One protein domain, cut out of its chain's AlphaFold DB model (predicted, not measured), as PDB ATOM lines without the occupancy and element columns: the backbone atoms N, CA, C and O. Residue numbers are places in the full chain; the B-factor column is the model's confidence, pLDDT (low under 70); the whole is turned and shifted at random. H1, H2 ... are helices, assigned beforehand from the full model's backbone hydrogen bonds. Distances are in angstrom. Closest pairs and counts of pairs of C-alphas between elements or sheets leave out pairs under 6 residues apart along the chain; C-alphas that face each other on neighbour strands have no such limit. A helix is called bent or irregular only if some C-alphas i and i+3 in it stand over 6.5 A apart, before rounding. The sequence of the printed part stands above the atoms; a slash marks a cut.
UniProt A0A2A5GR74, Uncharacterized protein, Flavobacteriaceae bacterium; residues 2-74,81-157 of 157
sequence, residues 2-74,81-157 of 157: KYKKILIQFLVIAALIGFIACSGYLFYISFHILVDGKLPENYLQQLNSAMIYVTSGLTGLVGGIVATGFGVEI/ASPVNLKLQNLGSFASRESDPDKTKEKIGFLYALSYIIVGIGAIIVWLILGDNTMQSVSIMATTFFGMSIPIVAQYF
ATOM      1  N   LYS A   2     148.655 135.727 134.053       61.19
ATOM      2  CA  LYS A   2     149.882 135.328 134.790       61.19
ATOM      3  C   LYS A   2     150.059 135.994 136.171       61.19
ATOM      4  O   LYS A   2     150.317 135.296 137.142       61.19
ATOM      5  N   TYR A   3     149.816 137.303 136.284       70.88
ATOM      6  CA  TYR A   3     149.930 138.037 137.558       70.88
ATOM      7  C   TYR A   3     148.977 137.538 138.656       70.88
ATOM      8  O   TYR A   3     149.359 137.482 139.819       70.88
ATOM      9  N   LYS A   4     147.758 137.109 138.291       70.81
ATOM     10  CA  LYS A   4     146.790 136.560 139.255       70.81
ATOM     11  C   LYS A   4     147.269 135.221 139.831       70.81
ATOM     12  O   LYS A   4     147.152 135.015 141.030       70.81
ATOM     13  N   LYS A   5     147.859 134.342 139.004       68.00
ATOM     14  CA  LYS A   5     148.405 133.041 139.445       68.00
ATOM     15  C   LYS A   5     149.575 133.230 140.423       68.00
ATOM     16  O   LYS A   5     149.607 132.567 141.451       68.00
ATOM     17  N   ILE A   6     150.475 134.178 140.138       77.62
ATOM     18  CA  ILE A   6     151.626 134.498 141.003       77.62
ATOM     19  C   ILE A   6     151.165 135.062 142.354       77.62
ATOM     20  O   ILE A   6     151.655 134.635 143.393       77.62
ATOM     21  N   LEU A   7     150.193 135.980 142.350       77.44
ATOM     22  CA  LEU A   7     149.679 136.583 143.581       77.44
ATOM     23  C   LEU A   7     148.989 135.551 144.482       77.44
ATOM     24  O   LEU A   7     149.209 135.556 145.690       77.44
ATOM     25  N   ILE A   8     148.208 134.636 143.900       73.94
ATOM     26  CA  ILE A   8     147.567 133.544 144.647       73.94
ATOM     27  C   ILE A   8     148.626 132.615 145.251       73.94
ATOM     28  O   ILE A   8     148.557 132.321 146.438       73.94
ATOM     29  N   GLN A   9     149.634 132.198 144.476       73.44
ATOM     30  CA  GLN A   9     150.716 131.347 144.987       73.44
ATOM     31  C   GLN A   9     151.485 132.010 146.131       73.44
ATOM     32  O   GLN A   9     151.764 131.360 147.135       73.44
ATOM     33  N   PHE A  10     151.793 133.301 146.002       82.44
ATOM     34  CA  PHE A  10     152.440 134.060 147.066       82.44
ATOM     35  C   PHE A  10     151.581 134.103 148.333       82.44
ATOM     36  O   PHE A  10     152.085 133.830 149.417       82.44
ATOM     37  N   LEU A  11     150.284 134.395 148.199       80.62
ATOM     38  CA  LEU A  11     149.362 134.487 149.331       80.62
ATOM     39  C   LEU A  11     149.191 133.140 150.045       80.62
ATOM     40  O   LEU A  11     149.176 133.099 151.271       80.62
ATOM     41  N   VAL A  12     149.126 132.047 149.284       75.38
ATOM     42  CA  VAL A  12     149.092 130.674 149.804       75.38
ATOM     43  C   VAL A  12     150.378 130.380 150.588       75.38
ATOM     44  O   VAL A  12     150.326 130.083 151.775       75.38
ATOM     45  N   ILE A  13     151.557 130.578 149.996       81.31
ATOM     46  CA  ILE A  13     152.831 130.335 150.695       81.31
ATOM     47  C   ILE A  13     152.961 131.210 151.954       81.31
ATOM     48  O   ILE A  13     153.372 130.717 153.003       81.31
ATOM     49  N   ALA A  14     152.574 132.484 151.880       84.94
ATOM     50  CA  ALA A  14     152.597 133.392 153.023       84.94
ATOM     51  C   ALA A  14     151.654 132.929 154.147       84.94
ATOM     52  O   ALA A  14     152.043 132.955 155.314       84.94
ATOM     53  N   ALA A  15     150.450 132.457 153.808       81.94
ATOM     54  CA  ALA A  15     149.509 131.903 154.778       81.94
ATOM     55  C   ALA A  15     150.051 130.626 155.440       81.94
ATOM     56  O   ALA A  15     149.919 130.475 156.652       81.94
ATOM     57  N   LEU A  16     150.707 129.742 154.677       82.19
ATOM     58  CA  LEU A  16     151.341 128.535 155.214       82.19
ATOM     59  C   LEU A  16     152.468 128.868 156.197       82.19
ATOM     60  O   LEU A  16     152.513 128.330 157.301       82.19
ATOM     61  N   ILE A  17     153.369 129.772 155.807       87.56
ATOM     62  CA  ILE A  17     154.480 130.207 156.662       87.56
ATOM     63  C   ILE A  17     153.933 130.875 157.926       87.56
ATOM     64  O   ILE A  17     154.385 130.557 159.025       87.56
ATOM     65  N   GLY A  18     152.937 131.753 157.779       86.06
ATOM     66  CA  GLY A  18     152.258 132.394 158.901       86.06
ATOM     67  C   GLY A  18     151.634 131.373 159.849       86.06
ATOM     68  O   GLY A  18     151.834 131.463 161.055       86.06
ATOM     69  N   PHE A  19     150.957 130.356 159.314       84.69
ATOM     70  CA  PHE A  19     150.373 129.278 160.109       84.69
ATOM     71  C   PHE A  19     151.435 128.527 160.919       84.69
ATOM     72  O   PHE A  19     151.277 128.385 162.132       84.69
ATOM     73  N   ILE A  20     152.534 128.100 160.292       87.81
ATOM     74  CA  ILE A  20     153.615 127.370 160.977       87.81
ATOM     75  C   ILE A  20     154.267 128.248 162.053       87.81
ATOM     76  O   ILE A  20     154.443 127.802 163.186       87.81
ATOM     77  N   ALA A  21     154.593 129.501 161.722       88.38
ATOM     78  CA  ALA A  21     155.244 130.428 162.644       88.38
ATOM     79  C   ALA A  21     154.351 130.762 163.851       88.38
ATOM     80  O   ALA A  21     154.811 130.681 164.990       88.38
ATOM     81  N   CYS A  22     153.073 131.080 163.621       86.38
ATOM     82  CA  CYS A  22     152.110 131.350 164.689       86.38
ATOM     83  C   CYS A  22     151.885 130.120 165.576       86.38
ATOM     84  O   CYS A  22     151.874 130.244 166.798       86.38
ATOM     85  N   SER A  23     151.767 128.934 164.976       84.19
ATOM     86  CA  SER A  23     151.592 127.679 165.715       84.19
ATOM     87  C   SER A  23     152.799 127.372 166.599       84.19
ATOM     88  O   SER A  23     152.648 127.126 167.793       84.19
ATOM     89  N   GLY A  24     154.010 127.464 166.040       86.50
ATOM     90  CA  GLY A  24     155.247 127.263 166.795       86.50
ATOM     91  C   GLY A  24     155.406 128.273 167.932       86.50
ATOM     92  O   GLY A  24     155.792 127.903 169.040       86.50
ATOM     93  N   TYR A  25     155.042 129.534 167.695       87.50
ATOM     94  CA  TYR A  25     155.061 130.563 168.730       87.50
ATOM     95  C   TYR A  25     154.047 130.293 169.850       87.50
ATOM     96  O   TYR A  25     154.385 130.454 171.022       87.50
ATOM     97  N   LEU A  26     152.834 129.828 169.527       84.44
ATOM     98  CA  LEU A  26     151.854 129.424 170.542       84.44
ATOM     99  C   LEU A  26     152.344 128.241 171.377       84.44
ATOM    100  O   LEU A  26     152.165 128.251 172.595       84.44
ATOM    101  N   PHE A  27     152.980 127.248 170.754       88.38
ATOM    102  CA  PHE A  27     153.570 126.126 171.488       88.38
ATOM    103  C   PHE A  27     154.671 126.613 172.429       88.38
ATOM    104  O   PHE A  27     154.670 126.252 173.601       88.38
ATOM    105  N   TYR A  28     155.552 127.496 171.951       87.19
ATOM    106  CA  TYR A  28     156.600 128.097 172.772       87.19
ATOM    107  C   TYR A  28     156.034 128.870 173.973       87.19
ATOM    108  O   TYR A  28     156.444 128.623 175.109       87.19
ATOM    109  N   ILE A  29     155.052 129.755 173.753       83.69
ATOM    110  CA  ILE A  29     154.412 130.498 174.849       83.69
ATOM    111  C   ILE A  29     153.727 129.556 175.830       83.69
ATOM    112  O   ILE A  29     153.833 129.788 177.030       83.69
ATOM    113  N   SER A  30     153.056 128.506 175.351       82.50
ATOM    114  CA  SER A  30     152.324 127.580 176.222       82.50
ATOM    115  C   SER A  30     153.223 126.961 177.291       82.50
ATOM    116  O   SER A  30     152.764 126.740 178.403       82.50
ATOM    117  N   PHE A  31     154.508 126.745 176.992       82.81
ATOM    118  CA  PHE A  31     155.490 126.313 177.989       82.81
ATOM    119  C   PHE A  31     156.086 127.466 178.803       82.81
ATOM    120  O   PHE A  31     156.393 127.283 179.978       82.81
ATOM    121  N   HIS A  32     156.284 128.641 178.203       82.38
ATOM    122  CA  HIS A  32     156.995 129.747 178.852       82.38
ATOM    123  C   HIS A  32     156.125 130.586 179.799       82.38
ATOM    124  O   HIS A  32     156.647 131.194 180.728       82.38
ATOM    125  N   ILE A  33     154.809 130.622 179.582       78.69
ATOM    126  CA  ILE A  33     153.869 131.390 180.412       78.69
ATOM    127  C   ILE A  33     153.474 130.664 181.706       78.69
ATOM    128  O   ILE A  33     152.760 131.222 182.536       78.69
ATOM    129  N   LEU A  34     153.921 129.419 181.883       75.44
ATOM    130  CA  LEU A  34     153.650 128.639 183.082       75.44
ATOM    131  C   LEU A  34     154.441 129.215 184.254       75.44
ATOM    132  O   LEU A  34     155.672 129.170 184.271       75.44
ATOM    133  N   VAL A  35     153.725 129.713 185.257       72.25
ATOM    134  CA  VAL A  35     154.300 130.119 186.543       72.25
ATOM    135  C   VAL A  35     154.013 128.985 187.520       72.25
ATOM    136  O   VAL A  35     152.860 128.598 187.698       72.25
ATOM    137  N   ASP A  36     155.061 128.379 188.082       72.12
ATOM    138  CA  ASP A  36     154.965 127.202 188.964       72.12
ATOM    139  C   ASP A  36     154.203 126.007 188.350       72.12
ATOM    140  O   ASP A  36     153.501 125.260 189.035       72.12
ATOM    141  N   GLY A  37     154.322 125.826 187.028       70.62
ATOM    142  CA  GLY A  37     153.665 124.736 186.297       70.62
ATOM    143  C   GLY A  37     152.158 124.922 186.096       70.62
ATOM    144  O   GLY A  37     151.500 123.998 185.621       70.62
ATOM    145  N   LYS A  38     151.612 126.098 186.433       73.88
ATOM    146  CA  LYS A  38     150.205 126.447 186.216       73.88
ATOM    147  C   LYS A  38     150.059 127.597 185.234       73.88
ATOM    148  O   LYS A  38     150.885 128.510 185.190       73.88
ATOM    149  N   LEU A  39     148.982 127.555 184.455       74.56
ATOM    150  CA  LEU A  39     148.629 128.652 183.563       74.56
ATOM    151  C   LEU A  39     148.075 129.819 184.411       74.56
ATOM    152  O   LEU A  39     147.109 129.616 185.150       74.56
ATOM    153  N   PRO A  40     148.662 131.029 184.360       76.44
ATOM    154  CA  PRO A  40     148.193 132.151 185.169       76.44
ATOM    155  C   PRO A  40     146.790 132.588 184.728       76.44
ATOM    156  O   PRO A  40     146.536 132.693 183.534       76.44
ATOM    157  N   GLU A  41     145.887 132.918 185.660       71.38
ATOM    158  CA  GLU A  41     144.489 133.295 185.342       71.38
ATOM    159  C   GLU A  41     144.383 134.468 184.346       71.38
ATOM    160  O   GLU A  41     143.456 134.533 183.543       71.38
ATOM    161  N   ASN A  42     145.390 135.350 184.324       71.25
ATOM    162  CA  ASN A  42     145.479 136.502 183.420       71.25
ATOM    163  C   ASN A  42     146.364 136.257 182.181       71.25
ATOM    164  O   ASN A  42     146.833 137.214 181.562       71.25
ATOM    165  N   TYR A  43     146.620 135.005 181.788       70.81
ATOM    166  CA  TYR A  43     147.465 134.699 180.623       70.81
ATOM    167  C   TYR A  43     146.952 135.364 179.330       70.81
ATOM    168  O   TYR A  43     147.746 135.802 178.498       70.81
ATOM    169  N   LEU A  44     145.631 135.536 179.196       67.19
ATOM    170  CA  LEU A  44     145.001 136.227 178.066       67.19
ATOM    171  C   LEU A  44     145.312 137.731 177.996       67.19
ATOM    172  O   LEU A  44     145.204 138.298 176.917       67.19
ATOM    173  N   GLN A  45     145.696 138.380 179.102       65.94
ATOM    174  CA  GLN A  45     146.185 139.769 179.077       65.94
ATOM    175  C   GLN A  45     147.640 139.856 178.612       65.94
ATOM    176  O   GLN A  45     148.035 140.846 178.003       65.94
ATOM    177  N   GLN A  46     148.440 138.829 178.909       64.56
ATOM    178  CA  GLN A  46     149.837 138.757 178.476       64.56
ATOM    179  C   GLN A  46     149.949 138.357 177.000       64.56
ATOM    180  O   GLN A  46     150.912 138.712 176.322       64.56
ATOM    181  N   LEU A  47     148.943 137.650 176.483       67.88
ATOM    182  CA  LEU A  47     148.820 137.307 175.076       67.88
ATOM    183  C   LEU A  47     148.061 138.378 174.302       67.88
ATOM    184  O   LEU A  47     146.940 138.751 174.627       67.88
ATOM    185  N   ASN A  48     148.643 138.816 173.189       74.19
ATOM    186  CA  ASN A  48     147.942 139.683 172.257       74.19
ATOM    187  C   ASN A  48     146.722 138.940 171.685       74.19
ATOM    188  O   ASN A  48     146.874 137.968 170.942       74.19
ATOM    189  N   SER A  49     145.509 139.405 171.991       72.88
ATOM    190  CA  SER A  49     144.268 138.763 171.540       72.88
ATOM    191  C   SER A  49     144.200 138.637 170.012       72.88
ATOM    192  O   SER A  49     143.666 137.654 169.500       72.88
ATOM    193  N   ALA A  50     144.814 139.566 169.267       76.25
ATOM    194  CA  ALA A  50     144.890 139.495 167.809       76.25
ATOM    195  C   ALA A  50     145.645 138.247 167.323       76.25
ATOM    196  O   ALA A  50     145.242 137.640 166.335       76.25
ATOM    197  N   MET A  51     146.688 137.812 168.035       72.75
ATOM    198  CA  MET A  51     147.436 136.598 167.689       72.75
ATOM    199  C   MET A  51     146.575 135.343 167.807       72.75
ATOM    200  O   MET A  51     146.664 134.457 166.958       72.75
ATOM    201  N   ILE A  52     145.720 135.269 168.829       75.38
ATOM    202  CA  ILE A  52     144.819 134.128 169.033       75.38
ATOM    203  C   ILE A  52     143.820 134.037 167.874       75.38
ATOM    204  O   ILE A  52     143.661 132.966 167.282       75.38
ATOM    205  N   TYR A  53     143.205 135.161 167.497       79.44
ATOM    206  CA  TYR A  53     142.259 135.206 166.380       79.44
ATOM    207  C   TYR A  53     142.928 134.922 165.034       79.44
ATOM    208  O   TYR A  53     142.395 134.144 164.244       79.44
ATOM    209  N   VAL A  54     144.113 135.490 164.787       78.38
ATOM    210  CA  VAL A  54     144.882 135.229 163.561       78.38
ATOM    211  C   VAL A  54     145.269 133.757 163.473       78.38
ATOM    212  O   VAL A  54     145.064 133.143 162.431       78.38
ATOM    213  N   THR A  55     145.755 133.155 164.559       76.38
ATOM    214  CA  THR A  55     146.158 131.739 164.546       76.38
ATOM    215  C   THR A  55     144.960 130.813 164.367       76.38
ATOM    216  O   THR A  55     145.034 129.856 163.599       76.38
ATOM    217  N   SER A  56     143.830 131.122 165.005       77.44
ATOM    218  CA  SER A  56     142.586 130.361 164.835       77.44
ATOM    219  C   SER A  56     142.064 130.467 163.400       77.44
ATOM    220  O   SER A  56     141.733 129.455 162.785       77.44
ATOM    221  N   GLY A  57     142.071 131.675 162.827       79.62
ATOM    222  CA  GLY A  57     141.695 131.912 161.434       79.62
ATOM    223  C   GLY A  57     142.617 131.197 160.445       79.62
ATOM    224  O   GLY A  57     142.132 130.570 159.507       79.62
ATOM    225  N   LEU A  58     143.932 131.218 160.676       80.06
ATOM    226  CA  LEU A  58     144.907 130.483 159.865       80.06
ATOM    227  C   LEU A  58     144.731 128.966 159.995       80.06
ATOM    228  O   LEU A  58     144.818 128.266 158.992       80.06
ATOM    229  N   THR A  59     144.427 128.465 161.193       77.44
ATOM    230  CA  THR A  59     144.137 127.040 161.422       77.44
ATOM    231  C   THR A  59     142.893 126.609 160.652       77.44
ATOM    232  O   THR A  59     142.930 125.596 159.955       77.44
ATOM    233  N   GLY A  60     141.816 127.397 160.714       75.44
ATOM    234  CA  GLY A  60     140.600 127.152 159.940       75.44
ATOM    235  C   GLY A  60     140.827 127.263 158.431       75.44
ATOM    236  O   GLY A  60     140.312 126.447 157.675       75.44
ATOM    237  N   LEU A  61     141.645 128.220 157.982       77.38
ATOM    238  CA  LEU A  61     141.992 128.397 156.571       77.38
ATOM    239  C   LEU A  61     142.801 127.211 156.031       77.38
ATOM    240  O   LEU A  61     142.443 126.651 154.998       77.38
ATOM    241  N   VAL A  62     143.878 126.819 156.717       76.88
ATOM    242  CA  VAL A  62     144.707 125.666 156.327       76.88
ATOM    243  C   VAL A  62     143.879 124.387 156.396       76.88
ATOM    244  O   VAL A  62     143.891 123.610 155.447       76.88
ATOM    245  N   GLY A  63     143.095 124.218 157.462       72.19
ATOM    246  CA  GLY A  63     142.152 123.119 157.612       72.19
ATOM    247  C   GLY A  63     141.144 123.028 156.469       72.19
ATOM    248  O   GLY A  63     140.986 121.968 155.877       72.19
ATOM    249  N   GLY A  64     140.521 124.143 156.089       72.62
ATOM    250  CA  GLY A  64     139.573 124.196 154.976       72.62
ATOM    251  C   GLY A  64     140.219 123.898 153.620       72.62
ATOM    252  O   GLY A  64     139.640 123.167 152.815       72.62
ATOM    253  N   ILE A  65     141.433 124.400 153.364       72.75
ATOM    254  CA  ILE A  65     142.193 124.075 152.141       72.75
ATOM    255  C   ILE A  65     142.475 122.570 152.078       72.75
ATOM    256  O   ILE A  65     142.323 121.955 151.026       72.75
ATOM    257  N   VAL A  66     142.842 121.970 153.209       70.19
ATOM    258  CA  VAL A  66     143.063 120.528 153.304       70.19
ATOM    259  C   VAL A  66     141.736 119.773 153.122       70.19
ATOM    260  O   VAL A  66     141.646 118.940 152.235       70.19
ATOM    261  N   ALA A  67     140.663 120.111 153.836       69.44
ATOM    262  CA  ALA A  67     139.359 119.446 153.705       69.44
ATOM    263  C   ALA A  67     138.807 119.470 152.265       69.44
ATOM    264  O   ALA A  67     138.318 118.459 151.762       69.44
ATOM    265  N   THR A  68     138.934 120.611 151.583       67.69
ATOM    266  CA  THR A  68     138.525 120.766 150.174       67.69
ATOM    267  C   THR A  68     139.441 120.038 149.194       67.69
ATOM    268  O   THR A  68     138.970 119.589 148.152       67.69
ATOM    269  N   GLY A  69     140.733 119.898 149.496       66.62
ATOM    270  CA  GLY A  69     141.662 119.115 148.678       66.62
ATOM    271  C   GLY A  69     141.548 117.605 148.879       66.62
ATOM    272  O   GLY A  69     141.743 116.849 147.929       66.62
ATOM    273  N   PHE A  70     141.186 117.170 150.086       65.06
ATOM    274  CA  PHE A  70     141.059 115.756 150.438       65.06
ATOM    275  C   PHE A  70     139.632 115.204 150.281       65.06
ATOM    276  O   PHE A  70     139.321 114.119 150.760       65.06
ATOM    277  N   GLY A  71     138.771 115.920 149.553       55.75
ATOM    278  CA  GLY A  71     137.509 115.364 149.074       55.75
ATOM    279  C   GLY A  71     136.441 115.193 150.148       55.75
ATOM    280  O   GLY A  71     135.669 114.242 150.073       55.75
ATOM    281  N   VAL A  72     136.338 116.116 151.114       53.56
ATOM    282  CA  VAL A  72     135.037 116.298 151.774       53.56
ATOM    283  C   VAL A  72     134.061 116.685 150.667       53.56
ATOM    284  O   VAL A  72     134.178 117.781 150.113       53.56
ATOM    285  N   GLU A  73     133.176 115.758 150.293       49.38
ATOM    286  CA  GLU A  73     132.108 115.998 149.327       49.38
ATOM    287  C   GLU A  73     131.367 117.256 149.779       49.38
ATOM    288  O   GLU A  73     130.694 117.273 150.811       49.38
ATOM    289  N   ILE A  74     131.566 118.356 149.051       52.41
ATOM    290  CA  ILE A  74     130.734 119.540 149.221       52.41
ATOM    291  C   ILE A  74     129.352 119.063 148.776       52.41
ATOM    292  O   ILE A  74     129.260 118.618 147.630       52.41
ATOM    293  N   ALA A  81     126.106 126.848 142.029       46.50
ATOM    294  CA  ALA A  81     127.503 126.882 142.435       46.50
ATOM    295  C   ALA A  81     127.984 128.338 142.484       46.50
ATOM    296  O   ALA A  81     128.451 128.916 141.499       46.50
ATOM    297  N   SER A  82     127.829 128.955 143.653       52.72
ATOM    298  CA  SER A  82     128.161 130.349 143.873       52.72
ATOM    299  C   SER A  82     129.646 130.527 143.547       52.72
ATOM    300  O   SER A  82     130.451 129.645 143.867       52.72
ATOM    301  N   PRO A  83     130.073 131.645 142.933       53.41
ATOM    302  CA  PRO A  83     131.465 131.862 142.520       53.41
ATOM    303  C   PRO A  83     132.493 131.733 143.663       53.41
ATOM    304  O   PRO A  83     133.697 131.668 143.408       53.41
ATOM    305  N   VAL A  84     132.037 131.703 144.917       55.81
ATOM    306  CA  VAL A  84     132.835 131.404 146.112       55.81
ATOM    307  C   VAL A  84     133.205 129.914 146.200       55.81
ATOM    308  O   VAL A  84     134.372 129.616 146.448       55.81
ATOM    309  N   ASN A  85     132.279 128.996 145.903       59.03
ATOM    310  CA  ASN A  85     132.506 127.545 145.953       59.03
ATOM    311  C   ASN A  85     133.523 127.101 144.896       59.03
ATOM    312  O   ASN A  85     134.470 126.391 145.217       59.03
ATOM    313  N   LEU A  86     133.426 127.638 143.674       60.97
ATOM    314  CA  LEU A  86     134.418 127.397 142.617       60.97
ATOM    315  C   LEU A  86     135.815 127.915 142.998       60.97
ATOM    316  O   LEU A  86     136.827 127.315 142.640       60.97
ATOM    317  N   LYS A  87     135.911 129.038 143.721       61.16
ATOM    318  CA  LYS A  87     137.208 129.569 144.175       61.16
ATOM    319  C   LYS A  87     137.810 128.734 145.301       61.16
ATOM    320  O   LYS A  87     139.018 128.524 145.280       61.16
ATOM    321  N   LEU A  88     136.998 128.255 146.241       61.50
ATOM    322  CA  LEU A  88     137.436 127.353 147.310       61.50
ATOM    323  C   LEU A  88     137.857 125.990 146.764       61.50
ATOM    324  O   LEU A  88     138.926 125.509 147.125       61.50
ATOM    325  N   GLN A  89     137.104 125.430 145.818       62.66
ATOM    326  CA  GLN A  89     137.473 124.194 145.129       62.66
ATOM    327  C   GLN A  89     138.806 124.341 144.381       62.66
ATOM    328  O   GLN A  89     139.661 123.467 144.466       62.66
ATOM    329  N   ASN A  90     139.047 125.489 143.739       63.66
ATOM    330  CA  ASN A  90     140.336 125.789 143.108       63.66
ATOM    331  C   ASN A  90     141.490 125.979 144.110       63.66
ATOM    332  O   ASN A  90     142.647 125.861 143.717       63.66
ATOM    333  N   LEU A  91     141.212 126.321 145.373       64.69
ATOM    334  CA  LEU A  91     142.222 126.372 146.436       64.69
ATOM    335  C   LEU A  91     142.500 124.967 146.982       64.69
ATOM    336  O   LEU A  91     143.663 124.601 147.140       64.69
ATOM    337  N   GLY A  92     141.450 124.165 147.168       58.91
ATOM    338  CA  GLY A  92     141.537 122.744 147.496       58.91
ATOM    339  C   GLY A  92     142.254 121.931 146.422       58.91
ATOM    340  O   GLY A  92     143.052 121.064 146.753       58.91
ATOM    341  N   SER A  93     142.115 122.278 145.138       61.94
ATOM    342  CA  SER A  93     142.837 121.607 144.047       61.94
ATOM    343  C   SER A  93     144.354 121.838 144.060       61.94
ATOM    344  O   SER A  93     145.083 121.243 143.272       61.94
ATOM    345  N   PHE A  94     144.860 122.758 144.892       60.62
ATOM    346  CA  PHE A  94     146.297 122.815 145.173       60.62
ATOM    347  C   PHE A  94     146.714 121.758 146.190       60.62
ATOM    348  O   PHE A  94     147.874 121.377 146.171       60.62
ATOM    349  N   ALA A  95     145.798 121.316 147.054       57.62
ATOM    350  CA  ALA A  95     145.977 120.255 148.039       57.62
ATOM    351  C   ALA A  95     145.602 118.856 147.515       57.62
ATOM    352  O   ALA A  95     146.166 117.879 148.003       57.62
ATOM    353  N   SER A  96     144.722 118.755 146.511       55.06
ATOM    354  CA  SER A  96     144.302 117.480 145.921       55.06
ATOM    355  C   SER A  96     145.339 116.889 144.960       55.06
ATOM    356  O   SER A  96     146.113 117.589 144.302       55.06
ATOM    357  N   ARG A  97     145.338 115.556 144.870       50.19
ATOM    358  CA  ARG A  97     146.228 114.744 144.030       50.19
ATOM    359  C   ARG A  97     145.585 114.412 142.674       50.19
ATOM    360  O   ARG A  97     145.698 113.284 142.205       50.19
ATOM    361  N   GLU A  98     144.857 115.351 142.069       49.22
ATOM    362  CA  GLU A  98     144.214 115.110 140.771       49.22
ATOM    363  C   GLU A  98     145.188 115.266 139.592       49.22
ATOM    364  O   GLU A  98     146.027 116.166 139.524       49.22
ATOM    365  N   SER A  99     145.055 114.319 138.672       44.75
ATOM    366  CA  SER A  99     145.867 113.963 137.509       44.75
ATOM    367  C   SER A  99     145.990 115.039 136.413       44.75
ATOM    368  O   SER A  99     145.509 114.849 135.299       44.75
ATOM    369  N   ASP A 100     146.685 116.144 136.689       50.19
ATOM    370  CA  ASP A 100     147.199 117.086 135.673       50.19
ATOM    371  C   ASP A 100     148.647 117.498 136.055       50.19
ATOM    372  O   ASP A 100     148.923 117.745 137.232       50.19
ATOM    373  N   PRO A 101     149.632 117.553 135.130       47.56
ATOM    374  CA  PRO A 101     151.062 117.389 135.415       47.56
ATOM    375  C   PRO A 101     151.753 118.673 135.902       47.56
ATOM    376  O   PRO A 101     152.966 118.846 135.726       47.56
ATOM    377  N   ASP A 102     151.017 119.593 136.524       58.91
ATOM    378  CA  ASP A 102     151.571 120.816 137.106       58.91
ATOM    379  C   ASP A 102     152.218 120.440 138.461       58.91
ATOM    380  O   ASP A 102     151.686 120.728 139.532       58.91
ATOM    381  N   LYS A 103     153.390 119.777 138.413       66.75
ATOM    382  CA  LYS A 103     154.167 119.247 139.567       66.75
ATOM    383  C   LYS A 103     154.327 120.235 140.733       66.75
ATOM    384  O   LYS A 103     154.622 119.843 141.858       66.75
ATOM    385  N   THR A 104     154.205 121.533 140.470       66.50
ATOM    386  CA  THR A 104     154.261 122.588 141.485       66.50
ATOM    387  C   THR A 104     153.025 122.608 142.386       66.50
ATOM    388  O   THR A 104     153.174 122.886 143.572       66.50
ATOM    389  N   LYS A 105     151.827 122.315 141.864       65.19
ATOM    390  CA  LYS A 105     150.591 122.283 142.662       65.19
ATOM    391  C   LYS A 105     150.620 121.117 143.644       65.19
ATOM    392  O   LYS A 105     150.522 121.355 144.837       65.19
ATOM    393  N   GLU A 106     150.916 119.914 143.150       68.88
ATOM    394  CA  GLU A 106     151.057 118.700 143.967       68.88
ATOM    395  C   GLU A 106     152.067 118.892 145.112       68.88
ATOM    396  O   GLU A 106     151.793 118.553 146.261       68.88
ATOM    397  N   LYS A 107     153.220 119.520 144.832       75.06
ATOM    398  CA  LYS A 107     154.227 119.828 145.861       75.06
ATOM    399  C   LYS A 107     153.720 120.787 146.938       75.06
ATOM    400  O   LYS A 107     154.037 120.590 148.108       75.06
ATOM    401  N   ILE A 108     152.982 121.832 146.558       72.62
ATOM    402  CA  ILE A 108     152.429 122.804 147.513       72.62
ATOM    403  C   ILE A 108     151.349 122.132 148.363       72.62
ATOM    404  O   ILE A 108     151.363 122.288 149.581       72.62
ATOM    405  N   GLY A 109     150.477 121.336 147.748       71.50
ATOM    406  CA  GLY A 109     149.448 120.570 148.444       71.50
ATOM    407  C   GLY A 109     149.991 119.591 149.461       71.50
ATOM    408  O   GLY A 109     149.573 119.589 150.618       71.50
ATOM    409  N   PHE A 110     150.996 118.823 149.050       76.00
ATOM    410  CA  PHE A 110     151.707 117.921 149.941       76.00
ATOM    411  C   PHE A 110     152.345 118.671 151.116       76.00
ATOM    412  O   PHE A 110     152.219 118.241 152.260       76.00
ATOM    413  N   LEU A 111     152.987 119.817 150.862       80.75
ATOM    414  CA  LEU A 111     153.589 120.630 151.920       80.75
ATOM    415  C   LEU A 111     152.533 121.159 152.903       80.75
ATOM    416  O   LEU A 111     152.790 121.211 154.105       80.75
ATOM    417  N   TYR A 112     151.348 121.515 152.408       77.56
ATOM    418  CA  TYR A 112     150.206 121.931 153.221       77.56
ATOM    419  C   TYR A 112     149.705 120.811 154.125       77.56
ATOM    420  O   TYR A 112     149.623 121.001 155.339       77.56
ATOM    421  N   ALA A 113     149.423 119.642 153.548       76.75
ATOM    422  CA  ALA A 113     148.981 118.470 154.291       76.75
ATOM    423  C   ALA A 113     150.016 118.066 155.349       76.75
ATOM    424  O   ALA A 113     149.677 117.860 156.513       76.75
ATOM    425  N   LEU A 114     151.297 118.044 154.973       82.50
ATOM    426  CA  LEU A 114     152.393 117.731 155.882       82.50
ATOM    427  C   LEU A 114     152.486 118.743 157.030       82.50
ATOM    428  O   LEU A 114     152.589 118.346 158.188       82.50
ATOM    429  N   SER A 115     152.421 120.041 156.728       84.56
ATOM    430  CA  SER A 115     152.476 121.094 157.752       84.56
ATOM    431  C   SER A 115     151.292 120.997 158.704       84.56
ATOM    432  O   SER A 115     151.461 121.129 159.913       84.56
ATOM    433  N   TYR A 116     150.105 120.720 158.167       83.25
ATOM    434  CA  TYR A 116     148.897 120.517 158.950       83.25
ATOM    435  C   TYR A 116     149.026 119.320 159.902       83.25
ATOM    436  O   TYR A 116     148.725 119.450 161.086       83.25
ATOM    437  N   ILE A 117     149.563 118.193 159.423       83.94
ATOM    438  CA  ILE A 117     149.827 117.001 160.243       83.94
ATOM    439  C   ILE A 117     150.857 117.294 161.334       83.94
ATOM    440  O   ILE A 117     150.617 116.984 162.500       83.94
ATOM    441  N   ILE A 118     151.986 117.919 160.988       87.81
ATOM    442  CA  ILE A 118     153.052 118.234 161.952       87.81
ATOM    443  C   ILE A 118     152.531 119.171 163.043       87.81
ATOM    444  O   ILE A 118     152.746 118.918 164.229       87.81
ATOM    445  N   VAL A 119     151.826 120.239 162.659       88.75
ATOM    446  CA  VAL A 119     151.260 121.197 163.615       88.75
ATOM    447  C   VAL A 119     150.163 120.547 164.459       88.75
ATOM    448  O   VAL A 119     150.133 120.762 165.667       88.75
ATOM    449  N   GLY A 120     149.299 119.728 163.861       86.75
ATOM    450  CA  GLY A 120     148.235 119.019 164.569       86.75
ATOM    451  C   GLY A 120     148.760 118.032 165.612       86.75
ATOM    452  O   GLY A 120     148.341 118.073 166.768       86.75
ATOM    453  N   ILE A 121     149.741 117.203 165.240       88.31
ATOM    454  CA  ILE A 121     150.433 116.301 166.172       88.31
ATOM    455  C   ILE A 121     151.152 117.106 167.258       88.31
ATOM    456  O   ILE A 121     151.054 116.764 168.436       88.31
ATOM    457  N   GLY A 122     151.827 118.198 166.888       89.19
ATOM    458  CA  GLY A 122     152.455 119.108 167.844       89.19
ATOM    459  C   GLY A 122     151.455 119.644 168.869       89.19
ATOM    460  O   GLY A 122     151.708 119.557 170.067       89.19
ATOM    461  N   ALA A 123     150.286 120.105 168.422       88.38
ATOM    462  CA  ALA A 123     149.231 120.597 169.301       88.38
ATOM    463  C   ALA A 123     148.722 119.509 170.258       88.38
ATOM    464  O   ALA A 123     148.540 119.788 171.442       88.38
ATOM    465  N   ILE A 124     148.550 118.268 169.782       89.31
ATOM    466  CA  ILE A 124     148.182 117.126 170.637       89.31
ATOM    467  C   ILE A 124     149.258 116.871 171.692       89.31
ATOM    468  O   ILE A 124     148.928 116.724 172.864       89.31
ATOM    469  N   ILE A 125     150.535 116.829 171.305       90.19
ATOM    470  CA  ILE A 125     151.641 116.575 172.238       90.19
ATOM    471  C   ILE A 125     151.689 117.659 173.315       90.19
ATOM    472  O   ILE A 125     151.753 117.338 174.499       90.19
ATOM    473  N   VAL A 126     151.619 118.934 172.922       88.44
ATOM    474  CA  VAL A 126     151.607 120.051 173.876       88.44
ATOM    475  C   VAL A 126     150.403 119.948 174.807       88.44
ATOM    476  O   VAL A 126     150.564 120.097 176.016       88.44
ATOM    477  N   TRP A 127     149.225 119.621 174.270       90.38
ATOM    478  CA  TRP A 127     148.014 119.451 175.069       90.38
ATOM    479  C   TRP A 127     148.103 118.279 176.054       90.38
ATOM    480  O   TRP A 127     147.689 118.416 177.200       90.38
ATOM    481  N   LEU A 128     148.698 117.152 175.658       89.00
ATOM    482  CA  LEU A 128     148.908 116.001 176.541       89.00
ATOM    483  C   LEU A 128     149.941 116.278 177.641       89.00
ATOM    484  O   LEU A 128     149.782 115.782 178.752       89.00
ATOM    485  N   ILE A 129     150.989 117.053 177.345       88.69
ATOM    486  CA  ILE A 129     152.030 117.398 178.326       88.69
ATOM    487  C   ILE A 129     151.506 118.408 179.348       88.69
ATOM    488  O   ILE A 129     151.787 118.281 180.537       88.69
ATOM    489  N   LEU A 130     150.773 119.424 178.890       83.75
ATOM    490  CA  LEU A 130     150.329 120.529 179.740       83.75
ATOM    491  C   LEU A 130     148.954 120.292 180.379       83.75
ATOM    492  O   LEU A 130     148.641 120.920 181.393       83.75
ATOM    493  N   GLY A 131     148.146 119.380 179.834       85.31
ATOM    494  CA  GLY A 131     146.832 119.013 180.362       85.31
ATOM    495  C   GLY A 131     145.920 120.231 180.517       85.31
ATOM    496  O   GLY A 131     145.767 121.020 179.581       85.31
ATOM    497  N   ASP A 132     145.373 120.418 181.717       82.25
ATOM    498  CA  ASP A 132     144.492 121.547 182.060       82.25
ATOM    499  C   ASP A 132     145.196 122.915 182.018       82.25
ATOM    500  O   ASP A 132     144.540 123.950 181.930       82.25
ATOM    501  N   ASN A 133     146.533 122.937 182.037       80.81
ATOM    502  CA  ASN A 133     147.328 124.162 181.921       80.81
ATOM    503  C   ASN A 133     147.667 124.506 180.467       80.81
ATOM    504  O   ASN A 133     148.467 125.402 180.208       80.81
ATOM    505  N   THR A 134     147.102 123.786 179.502       82.25
ATOM    506  CA  THR A 134     147.293 124.097 178.087       82.25
ATOM    507  C   THR A 134     146.506 125.349 177.727       82.25
ATOM    508  O   THR A 134     145.347 125.508 178.106       82.25
ATOM    509  N   MET A 135     147.104 126.230 176.927       82.69
ATOM    510  CA  MET A 135     146.363 127.347 176.355       82.69
ATOM    511  C   MET A 135     145.180 126.848 175.520       82.69
ATOM    512  O   MET A 135     145.345 125.989 174.652       82.69
ATOM    513  N   GLN A 136     144.013 127.473 175.696       82.94
ATOM    514  CA  GLN A 136     142.787 127.091 174.989       82.94
ATOM    515  C   GLN A 136     142.980 127.004 173.464       82.94
ATOM    516  O   GLN A 136     142.475 126.082 172.827       82.94
ATOM    517  N   SER A 137     143.761 127.915 172.876       80.81
ATOM    518  CA  SER A 137     144.070 127.915 171.442       80.81
ATOM    519  C   SER A 137     144.754 126.627 170.974       80.81
ATOM    520  O   SER A 137     144.422 126.115 169.910       80.81
ATOM    521  N   VAL A 138     145.682 126.077 171.765       85.25
ATOM    522  CA  VAL A 138     146.394 124.834 171.426       85.25
ATOM    523  C   VAL A 138     145.445 123.637 171.506       85.25
ATOM    524  O   VAL A 138     145.435 122.806 170.599       85.25
ATOM    525  N   SER A 139     144.578 123.586 172.520       86.06
ATOM    526  CA  SER A 139     143.544 122.547 172.624       86.06
ATOM    527  C   SER A 139     142.530 122.621 171.472       86.06
ATOM    528  O   SER A 139     142.134 121.590 170.924       86.06
ATOM    529  N   ILE A 140     142.147 123.828 171.035       86.12
ATOM    530  CA  ILE A 140     141.302 124.021 169.846       86.12
ATOM    531  C   ILE A 140     142.019 123.518 168.588       86.12
ATOM    532  O   ILE A 140     141.413 122.813 167.784       86.12
ATOM    533  N   MET A 141     143.309 123.817 168.415       85.31
ATOM    534  CA  MET A 141     144.084 123.306 167.279       85.31
ATOM    535  C   MET A 141     144.157 121.773 167.275       85.31
ATOM    536  O   MET A 141     143.962 121.160 166.225       85.31
ATOM    537  N   ALA A 142     144.376 121.147 168.435       86.94
ATOM    538  CA  ALA A 142     144.431 119.692 168.572       86.94
ATOM    539  C   ALA A 142     143.086 119.021 168.242       86.94
ATOM    540  O   ALA A 142     143.029 118.065 167.471       86.94
ATOM    541  N   THR A 143     141.983 119.543 168.781       86.81
ATOM    542  CA  THR A 143     140.630 119.023 168.506       86.81
ATOM    543  C   THR A 143     140.214 119.232 167.051       86.81
ATOM    544  O   THR A 143     139.664 118.328 166.425       86.81
ATOM    545  N   THR A 144     140.560 120.383 166.478       83.12
ATOM    546  CA  THR A 144     140.372 120.679 165.052       83.12
ATOM    547  C   THR A 144     141.156 119.696 164.176       83.12
ATOM    548  O   THR A 144     140.630 119.218 163.171       83.12
ATOM    549  N   PHE A 145     142.379 119.333 164.581       85.69
ATOM    550  CA  PHE A 145     143.164 118.289 163.920       85.69
ATOM    551  C   PHE A 145     142.501 116.916 163.967       85.69
ATOM    552  O   PHE A 145     142.435 116.258 162.934       85.69
ATOM    553  N   PHE A 146     141.944 116.498 165.105       84.38
ATOM    554  CA  PHE A 146     141.185 115.245 165.168       84.38
ATOM    555  C   PHE A 146     139.961 115.240 164.245       84.38
ATOM    556  O   PHE A 146     139.697 114.236 163.590       84.38
ATOM    557  N   GLY A 147     139.235 116.358 164.160       79.81
ATOM    558  CA  GLY A 147     138.067 116.462 163.282       79.81
ATOM    559  C   GLY A 147     138.414 116.315 161.797       79.81
ATOM    560  O   GLY A 147     137.661 115.702 161.045       79.81
ATOM    561  N   MET A 148     139.569 116.837 161.374       76.25
ATOM    562  CA  MET A 148     139.994 116.805 159.970       76.25
ATOM    563  C   MET A 148     140.959 115.668 159.626       76.25
ATOM    564  O   MET A 148     141.149 115.379 158.448       76.25
ATOM    565  N   SER A 149     141.550 114.984 160.603       75.56
ATOM    566  CA  SER A 149     142.402 113.825 160.328       75.56
ATOM    567  C   SER A 149     141.600 112.652 159.765       75.56
ATOM    568  O   SER A 149     142.116 111.937 158.912       75.56
ATOM    569  N   ILE A 150     140.331 112.499 160.162       70.56
ATOM    570  CA  ILE A 150     139.423 111.461 159.650       70.56
ATOM    571  C   ILE A 150     139.272 111.538 158.120       70.56
ATOM    572  O   ILE A 150     139.604 110.549 157.469       70.56
ATOM    573  N   PRO A 151     138.837 112.663 157.512       65.38
ATOM    574  CA  PRO A 151     138.709 112.747 156.057       65.38
ATOM    575  C   PRO A 151     140.055 112.624 155.331       65.38
ATOM    576  O   PRO A 151     140.108 112.021 154.265       65.38
ATOM    577  N   ILE A 152     141.156 113.115 155.914       66.19
ATOM    578  CA  ILE A 152     142.495 112.940 155.323       66.19
ATOM    579  C   ILE A 152     142.858 111.452 155.268       66.19
ATOM    580  O   ILE A 152     143.247 110.955 154.218       66.19
ATOM    581  N   VAL A 153     142.715 110.726 156.381       66.56
ATOM    582  CA  VAL A 153     143.023 109.288 156.453       66.56
ATOM    583  C   VAL A 153     142.090 108.485 155.546       66.56
ATOM    584  O   VAL A 153     142.580 107.636 154.811       66.56
ATOM    585  N   ALA A 154     140.789 108.787 155.538       63.28
ATOM    586  CA  ALA A 154     139.795 108.108 154.702       63.28
ATOM    587  C   ALA A 154     140.026 108.288 153.192       63.28
ATOM    588  O   ALA A 154     139.562 107.474 152.405       63.28
ATOM    589  N   GLN A 155     140.731 109.338 152.762       62.22
ATOM    590  CA  GLN A 155     141.095 109.484 151.351       62.22
ATOM    591  C   GLN A 155     142.362 108.690 150.977       62.22
ATOM    592  O   GLN A 155     142.583 108.390 149.802       62.22
ATOM    593  N   TYR A 156     143.223 108.374 151.951       59.81
ATOM    594  CA  TYR A 156     144.468 107.629 151.729       59.81
ATOM    595  C   TYR A 156     144.328 106.108 151.905       59.81
ATOM    596  O   TYR A 156     145.189 105.385 151.394       59.81
ATOM    597  N   PHE A 157     143.301 105.637 152.617       54.19
ATOM    598  CA  PHE A 157     143.050 104.229 152.954       54.19
ATOM    599  C   PHE A 157     141.640 103.809 152.552       54.19
ATOM    600  O   PHE A 157     141.510 102.673 152.043       54.19
TER     601      PHE A 157
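What this domain is: This is residues 2 to 74 and 81 to 157 of the 157 residues of an uncharacterized protein of Flavobacteriaceae bacterium (UniProt A0A2A5GR74). Two pairs of long helices make two crossed layers, H1 beside H5 and H3 beside H6; short H4 stands across H3's end. The 150 printed residues include six named helices, H1 to H6 in order, and no named strand: all helix, compact, radius of gyration of the C-alphas 16.9 A, spans 55 by 37 by 28 A.

How they stand to each other: Start at H1, residues 2 to 32; its residues 15 to 23 alone touch H3, residues 49 to 69, at a steep tilt of 55 degrees, closest C-alphas Phe 19 and Leu 58, 5.6 A. H2, residues 43 to 46, touches no helix. H4, residues 83 to 92, touches H3's residues 64 to 69 alone, about perpendicular at 84 degrees, closest C-alphas Gly 92 and Gly 69, 3.8 A. H5, residues 103 to 133, touches H1 at a shallow tilt of 18 degrees, the same way, closest C-alphas Val 126 and Phe 27, 6.8 A. H6, residues 136 to 156, forms a hairpin with H5, closest C-alphas Ala 142 and Ala 123, 4.9 A. Every O i to N i+4 pair is within hydrogen-bond range in H1, H3 and H4, 25 of 27 in H5 and 15 of 17 in H6; H2 is too short.

Where its parts are: Find C-alpha 2 at (149.882, 135.328, 134.790); H1 runs 45.0 A. H5, 43.2 A, is irregular: C-alphas 129 and 132 are 9.4 A apart. H6 ends at C-alpha 156, (144.468, 107.629, 151.729).

The domain as a whole: Residues 75 to 80 are cut out, C-alphas 74 and 81 being 10.5 A apart. Of the links printed whole, none is long. The pLDDT is under 70 at 47 residues, among them 81 to 106.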